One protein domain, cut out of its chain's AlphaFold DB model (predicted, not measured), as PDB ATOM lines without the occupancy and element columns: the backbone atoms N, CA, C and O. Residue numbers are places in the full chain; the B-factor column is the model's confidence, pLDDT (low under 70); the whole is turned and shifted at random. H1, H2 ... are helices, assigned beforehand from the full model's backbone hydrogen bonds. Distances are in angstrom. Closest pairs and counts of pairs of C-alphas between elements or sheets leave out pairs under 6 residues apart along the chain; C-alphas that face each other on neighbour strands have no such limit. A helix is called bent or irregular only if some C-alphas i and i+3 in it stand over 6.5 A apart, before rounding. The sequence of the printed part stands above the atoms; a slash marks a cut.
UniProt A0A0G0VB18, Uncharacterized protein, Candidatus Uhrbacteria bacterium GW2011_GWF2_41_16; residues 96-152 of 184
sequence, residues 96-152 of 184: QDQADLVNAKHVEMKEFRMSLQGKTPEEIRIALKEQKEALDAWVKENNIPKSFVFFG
ATOM      1  N   GLN A  96     231.471 205.531 226.265       95.44
ATOM      2  CA  GLN A  96     231.503 205.723 227.719       95.44
ATOM      3  C   GLN A  96     232.846 205.274 228.319       95.44
ATOM      4  O   GLN A  96     233.449 206.019 229.085       95.44
ATOM      5  N   ASP A  97     233.374 204.125 227.888       95.19
ATOM      6  CA  ASP A  97     234.672 203.622 228.353       95.19
ATOM      7  C   ASP A  97     235.819 204.591 228.011       95.19
ATOM      8  O   ASP A  97     236.720 204.824 228.816       95.19
ATOM      9  N   GLN A  98     235.784 205.208 226.824       94.75
ATOM     10  CA  GLN A  98     236.765 206.224 226.444       94.75
ATOM     11  C   GLN A  98     236.620 207.499 227.273       94.75
ATOM     12  O   GLN A  98     237.627 208.114 227.626       94.75
ATOM     13  N   ALA A  99     235.393 207.901 227.602       94.56
ATOM     14  CA  ALA A  99     235.160 209.031 228.488       94.56
ATOM     15  C   ALA A  99     235.737 208.776 229.887       94.56
ATOM     16  O   ALA A  99     236.434 209.636 230.429       94.56
ATOM     17  N   ASP A 100     235.545 207.576 230.428       95.00
ATOM     18  CA  ASP A 100     236.081 207.192 231.733       95.00
ATOM     19  C   ASP A 100     237.621 207.207 231.734       95.00
ATOM     20  O   ASP A 100     238.244 207.747 232.655       95.00
ATOM     21  N   LEU A 101     238.248 206.722 230.654       94.94
ATOM     22  CA  LEU A 101     239.698 206.805 230.444       94.94
ATOM     23  C   LEU A 101     240.202 208.255 230.387       94.94
ATOM     24  O   LEU A 101     241.223 208.584 230.996       94.94
ATOM     25  N   VAL A 102     239.495 209.138 229.676       93.56
ATOM     26  CA  VAL A 102     239.822 210.571 229.609       93.56
ATOM     27  C   VAL A 102     239.694 211.231 230.981       93.56
ATOM     28  O   VAL A 102     240.559 212.026 231.350       93.56
ATOM     29  N   ASN A 103     238.664 210.890 231.755       92.12
ATOM     30  CA  ASN A 103     238.465 211.432 233.095       92.12
ATOM     31  C   ASN A 103     239.591 211.004 234.052       92.12
ATOM     32  O   ASN A 103     240.166 211.845 234.742       92.12
ATOM     33  N   ALA A 104     239.979 209.725 234.028       93.44
ATOM     34  CA  ALA A 104     241.124 209.234 234.794       93.44
ATOM     35  C   ALA A 104     242.425 209.948 234.389       93.44
ATOM     36  O   ALA A 104     243.160 210.451 235.241       93.44
ATOM     37  N   LYS A 105     242.670 210.091 233.078       93.44
ATOM     38  CA  LYS A 105     243.858 210.788 232.576       93.44
ATOM     39  C   LYS A 105     243.876 212.266 232.966       93.44
ATOM     40  O   LYS A 105     244.942 212.817 233.224       93.44
ATOM     41  N   HIS A 106     242.721 212.922 233.031       90.62
ATOM     42  CA  HIS A 106     242.616 214.316 233.468       90.62
ATOM     43  C   HIS A 106     243.045 214.506 234.929       90.62
ATOM     44  O   HIS A 106     243.744 215.479 235.225       90.62
ATOM     45  N   VAL A 107     242.722 213.558 235.815       90.69
ATOM     46  CA  VAL A 107     243.196 213.561 237.211       90.69
ATOM     47  C   VAL A 107     244.719 213.433 237.268       90.69
ATOM     48  O   VAL A 107     245.373 214.295 237.856       90.69
ATOM     49  N   GLU A 108     245.299 212.453 236.567       90.81
ATOM     50  CA  GLU A 108     246.762 212.298 236.484       90.81
ATOM     51  C   GLU A 108     247.440 213.568 235.941       90.81
ATOM     52  O   GLU A 108     248.474 214.017 236.434       90.81
ATOM     53  N   MET A 109     246.831 214.212 234.940       88.44
ATOM     54  CA  MET A 109     247.343 215.456 234.368       88.44
ATOM     55  C   MET A 109     247.258 216.649 235.321       88.44
ATOM     56  O   MET A 109     248.021 217.608 235.157       88.44
ATOM     57  N   LYS A 110     246.330 216.639 236.282       86.50
ATOM     58  CA  LYS A 110     246.252 217.650 237.341       86.50
ATOM     59  C   LYS A 110     247.389 217.456 238.342       86.50
ATOM     60  O   LYS A 110     248.075 218.424 238.661       86.50
ATOM     61  N   GLU A 111     247.637 216.221 238.757       89.25
ATOM     62  CA  GLU A 111     248.737 215.866 239.662       89.25
ATOM     63  C   GLU A 111     250.102 216.155 239.034       89.25
ATOM     64  O   GLU A 111     250.959 216.772 239.666       89.25
ATOM     65  N   PHE A 112     250.279 215.824 237.752       89.06
ATOM     66  CA  PHE A 112     251.479 216.184 237.004       89.06
ATOM     67  C   PHE A 112     251.707 217.703 236.996       89.06
ATOM     68  O   PHE A 112     252.815 218.164 237.229       89.06
ATOM     69  N   ARG A 113     250.666 218.523 236.793       86.50
ATOM     70  CA  ARG A 113     250.816 219.988 236.870       86.50
ATOM     71  C   ARG A 113     251.224 220.467 238.262       86.50
ATOM     72  O   ARG A 113     251.986 221.426 238.357       86.50
ATOM     73  N   MET A 114     250.728 219.828 239.319       86.44
ATOM     74  CA  MET A 114     251.125 220.141 240.694       86.44
ATOM     75  C   MET A 114     252.584 219.754 240.956       86.44
ATOM     76  O   MET A 114     253.305 220.525 241.581       86.44
ATOM     77  N   SER A 115     253.061 218.634 240.407       87.81
ATOM     78  CA  SER A 115     254.456 218.197 240.567       87.81
ATOM     79  C   SER A 115     255.474 219.098 239.855       87.81
ATOM     80  O   SER A 115     256.666 219.054 240.166       87.81
ATOM     81  N   LEU A 116     255.021 219.937 238.916       87.31
ATOM     82  CA  LEU A 116     255.847 220.954 238.260       87.31
ATOM     83  C   LEU A 116     256.034 222.233 239.088       87.31
ATOM     84  O   LEU A 116     256.862 223.068 238.722       87.31
ATOM     85  N   GLN A 117     255.279 222.421 240.173       85.19
ATOM     86  CA  GLN A 117     255.429 223.600 241.023       85.19
ATOM     87  C   GLN A 117     256.829 223.625 241.654       85.19
ATOM     88  O   GLN A 117     257.306 222.623 242.177       85.19
ATOM     89  N   GLY A 118     257.504 224.773 241.572       84.50
ATOM     90  CA  GLY A 118     258.855 224.950 242.113       84.50
ATOM     91  C   GLY A 118     259.993 224.375 241.258       84.50
ATOM     92  O   GLY A 118     261.149 224.533 241.636       84.50
ATOM     93  N   LYS A 119     259.709 223.750 240.104       88.69
ATOM     94  CA  LYS A 119     260.749 223.321 239.154       88.69
ATOM     95  C   LYS A 119     261.285 224.490 238.328       88.69
ATOM     96  O   LYS A 119     260.580 225.468 238.067       88.69
ATOM     97  N   THR A 120     262.520 224.363 237.854       92.06
ATOM     98  CA  THR A 120     263.116 225.342 236.938       92.06
ATOM     99  C   THR A 120     262.438 225.301 235.560       92.06
ATOM    100  O   THR A 120     261.883 224.273 235.161       92.06
ATOM    101  N   PRO A 121     262.506 226.387 234.767       89.31
ATOM    102  CA  PRO A 121     261.933 226.406 233.422       89.31
ATOM    103  C   PRO A 121     262.450 225.292 232.506       89.31
ATOM    104  O   PRO A 121     261.703 224.815 231.653       89.31
ATOM    105  N   GLU A 122     263.707 224.876 232.668       90.69
ATOM    106  CA  GLU A 122     264.299 223.820 231.846       90.69
ATOM    107  C   GLU A 122     263.786 222.435 232.246       90.69
ATOM    108  O   GLU A 122     263.335 221.677 231.387       90.69
ATOM    109  N   GLU A 123     263.714 222.143 233.545       89.81
ATOM    110  CA  GLU A 123     263.088 220.913 234.047       89.81
ATOM    111  C   GLU A 123     261.610 220.829 233.650       89.81
ATOM    112  O   GLU A 123     261.132 219.768 233.254       89.81
ATOM    113  N   ILE A 124     260.886 221.956 233.691       86.94
ATOM    114  CA  ILE A 124     259.494 222.034 233.234       86.94
ATOM    115  C   ILE A 124     259.394 221.716 231.739       86.94
ATOM    116  O   ILE A 124     258.492 220.984 231.330       86.94
ATOM    117  N   ARG A 125     260.294 222.243 230.898       88.81
ATOM    118  CA  ARG A 125     260.291 221.952 229.453       88.81
ATOM    119  C   ARG A 125     260.535 220.479 229.170       88.81
ATOM    120  O   ARG A 125     259.823 219.918 228.338       88.81
ATOM    121  N   ILE A 126     261.514 219.883 229.844       92.62
ATOM    122  CA  ILE A 126     261.849 218.464 229.699       92.62
ATOM    123  C   ILE A 126     260.644 217.615 230.114       92.62
ATOM    124  O   ILE A 126     260.124 216.864 229.290       92.62
ATOM    125  N   ALA A 127     260.101 217.843 231.314       89.88
ATOM    126  CA  ALA A 127     258.943 217.109 231.817       89.88
ATOM    127  C   ALA A 127     257.711 217.260 230.906       89.88
ATOM    128  O   ALA A 127     257.006 216.293 230.631       89.88
ATOM    129  N   LEU A 128     257.440 218.462 230.380       88.69
ATOM    130  CA  LEU A 128     256.329 218.683 229.448       88.69
ATOM    131  C   LEU A 128     256.534 217.992 228.097       88.69
ATOM    132  O   LEU A 128     255.549 217.613 227.461       88.69
ATOM    133  N   LYS A 129     257.780 217.880 227.625       90.00
ATOM    134  CA  LYS A 129     258.095 217.185 226.376       90.00
ATOM    135  C   LYS A 129     257.847 215.687 226.529       90.00
ATOM    136  O   LYS A 129     257.103 215.130 225.727       90.00
ATOM    137  N   GLU A 130     258.386 215.089 227.586       90.38
ATOM    138  CA  GLU A 130     258.174 213.677 227.922       90.38
ATOM    139  C   GLU A 130     256.683 213.379 228.105       90.38
ATOM    140  O   GLU A 130     256.138 212.470 227.478       90.38
ATOM    141  N   GLN A 131     255.978 214.225 228.864       90.75
ATOM    142  CA  GLN A 131     254.544 214.067 229.074       90.75
ATOM    143  C   GLN A 131     253.755 214.185 227.767       90.75
ATOM    144  O   GLN A 131     252.797 213.449 227.551       90.75
ATOM    145  N   LYS A 132     254.140 215.090 226.859       89.25
ATOM    146  CA  LYS A 132     253.479 215.217 225.556       89.25
ATOM    147  C   LYS A 132     253.627 213.938 224.729       89.25
ATOM    148  O   LYS A 132     252.647 213.513 224.123       89.25
ATOM    149  N   GLU A 133     254.818 213.352 224.691       91.00
ATOM    150  CA  GLU A 133     255.086 212.114 223.952       91.00
ATOM    151  C   GLU A 133     254.295 210.937 224.540       91.00
ATOM    152  O   GLU A 133     253.626 210.216 223.796       91.00
ATOM    153  N   ALA A 134     254.267 210.816 225.871       91.50
ATOM    154  CA  ALA A 134     253.471 209.811 226.573       91.50
ATOM    155  C   ALA A 134     251.966 209.954 226.279       91.50
ATOM    156  O   ALA A 134     251.283 208.977 225.973       91.50
ATOM    157  N   LEU A 135     251.448 211.184 226.301       91.56
ATOM    158  CA  LEU A 135     250.051 211.471 225.979       91.56
ATOM    159  C   LEU A 135     249.721 211.193 224.511       91.56
ATOM    160  O   LEU A 135     248.651 210.665 224.219       91.56
ATOM    161  N   ASP A 136     250.629 211.519 223.589       91.12
ATOM    162  CA  ASP A 136     250.468 211.247 222.158       91.12
ATOM    163  C   ASP A 136     250.444 209.742 221.842       91.12
ATOM    164  O   ASP A 136     249.783 209.339 220.880       91.12
ATOM    165  N   ALA A 137     251.145 208.914 222.619       94.25
ATOM    166  CA  ALA A 137     251.045 207.459 222.534       94.25
ATOM    167  C   ALA A 137     249.715 206.962 223.119       94.25
ATOM    168  O   ALA A 137     248.969 206.256 222.440       94.25
ATOM    169  N   TRP A 138     249.371 207.423 224.324       94.94
ATOM    170  CA  TRP A 138     248.161 207.016 225.038       94.94
ATOM    171  C   TRP A 138     246.875 207.292 224.245       94.94
ATOM    172  O   TRP A 138     246.007 206.426 224.144       94.94
ATOM    173  N   VAL A 139     246.754 208.466 223.617       94.06
ATOM    174  CA  VAL A 139     245.582 208.800 222.783       94.06
ATOM    175  C   VAL A 139     245.447 207.897 221.559       94.06
ATOM    176  O   VAL A 139     244.329 207.563 221.178       94.06
ATOM    177  N   LYS A 140     246.563 207.480 220.945       94.38
ATOM    178  CA  LYS A 140     246.541 206.569 219.791       94.38
ATOM    179  C   LYS A 140     246.123 205.167 220.210       94.38
ATOM    180  O   LYS A 140     245.272 204.578 219.558       94.38
ATOM    181  N   GLU A 141     246.696 204.665 221.298       96.19
ATOM    182  CA  GLU A 141     246.396 203.336 221.835       96.19
ATOM    183  C   GLU A 141     244.917 203.195 222.222       96.19
ATOM    184  O   GLU A 141     244.287 202.183 221.931       96.19
ATOM    185  N   ASN A 142     244.339 204.248 222.803       93.88
ATOM    186  CA  ASN A 142     242.959 204.242 223.288       93.88
ATOM    187  C   ASN A 142     241.942 204.793 222.267       93.88
ATOM    188  O   ASN A 142     240.753 204.903 222.569       93.88
ATOM    189  N   ASN A 143     242.388 205.132 221.049       93.88
ATOM    190  CA  ASN A 143     241.562 205.730 219.992       93.88
ATOM    191  C   ASN A 143     240.812 207.001 220.443       93.88
ATOM    192  O   ASN A 143     239.663 207.230 220.069       93.88
ATOM    193  N   ILE A 144     241.461 207.833 221.260       93.06
ATOM    194  CA  ILE A 144     240.895 209.067 221.813       93.06
ATOM    195  C   ILE A 144     241.366 210.263 220.972       93.06
ATOM    196  O   ILE A 144     242.561 210.398 220.696       93.06
ATOM    197  N   PRO A 145     240.482 211.198 220.583       89.75
ATOM    198  CA  PRO A 145     240.907 212.412 219.902       89.75
ATOM    199  C   PRO A 145     241.826 213.261 220.791       89.75
ATOM    200  O   PRO A 145     241.512 213.571 221.941       89.75
ATOM    201  N   LYS A 146     242.954 213.720 220.233       86.25
ATOM    202  CA  LYS A 146     243.963 214.516 220.961       86.25
ATOM    203  C   LYS A 146     243.398 215.764 221.648       86.25
ATOM    204  O   LYS A 146     243.952 216.232 222.642       86.25
ATOM    205  N   SER A 147     242.302 216.312 221.127       84.69
ATOM    206  CA  SER A 147     241.610 217.471 221.695       84.69
ATOM    207  C   SER A 147     241.219 217.276 223.164       84.69
ATOM    208  O   SER A 147     241.261 218.250 223.910       84.69
ATOM    209  N   PHE A 148     240.907 216.051 223.596       84.88
ATOM    210  CA  PHE A 148     240.482 215.754 224.970       84.88
ATOM    211  C   PHE A 148     241.625 215.735 225.988       84.88
ATOM    212  O   PHE A 148     241.383 215.861 227.182       84.88
ATOM    213  N   VAL A 149     242.873 215.655 225.524       75.06
ATOM    214  CA  VAL A 149     244.061 215.570 226.387       75.06
ATOM    215  C   VAL A 149     244.802 216.902 226.494       75.06
ATOM    216  O   VAL A 149     245.380 217.229 227.528       75.06
ATOM    217  N   PHE A 150     244.733 217.738 225.457       69.00
ATOM    218  CA  PHE A 150     245.319 219.085 225.472       69.00
ATOM    219  C   PHE A 150     244.339 220.168 225.935       69.00
ATOM    220  O   PHE A 150     244.584 221.367 225.744       69.00
ATOM    221  N   PHE A 151     243.235 219.757 226.561       55.75
ATOM    222  CA  PHE A 151     242.216 220.646 227.089       55.75
ATOM    223  C   PHE A 151     242.807 221.499 228.228       55.75
ATOM    224  O   PHE A 151     243.012 221.046 229.350       55.75
ATOM    225  N   GLY A 152     243.182 222.738 227.897       49.25
ATOM    226  CA  GLY A 152     243.889 223.669 228.789       49.25
ATOM    227  C   GLY A 152     245.170 224.269 228.201       49.25
ATOM    228  O   GLY A 152     245.583 225.345 228.625       49.25
TER     229      GLY A 152
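AT A GLANCE: This is residues 96 to 152 of the 184 residues of an uncharacterized protein of Candidatus Uhrbacteria bacterium GW2011_GWF2_41_16 (UniProt A0A0G0VB18). Two long helices, H1 then H2, lie side by side as a slender pair with a gap between them, the second folding back along the first. After H2, residues 142 to 152 turn back and lie to one side of the pair. The printed part has 57 residues, two named helices and no named strand; its class is all helix. It is a rod spanning 38 by 18 by 15 A, only just compact, close to loose, with a radius of gyration of the C-alphas of 12.1 A.

HOW THE PARTS SIT: H1, residues 96 to 115, and H2, residues 121 to 141, are near each other: 15 pairs of their C-alphas are within 10 A, but no pair is within 8 A. A tight link of 5 residues joins them. Every O i to N i+4 pair is within hydrogen-bond range in H1, and 16 of 17 in H2. Neither helix is bent.

IN THESE COORDINATES: H1 measures 29.1 A from C-alpha 96 at (231.503, 205.723, 227.719) to C-alpha 115 at (254.456, 218.197, 240.567). H2 measures 30.1 A and ends with C-alpha 141 at (246.396, 203.336, 221.835).

THE WHOLE: The C-alphas farthest apart, those of Gln 96 and Thr 120, are 38.3 A apart. The printed part has no cut. Mean pLDDT of the printed part is 88.7; residues 150 to 152 are under 70.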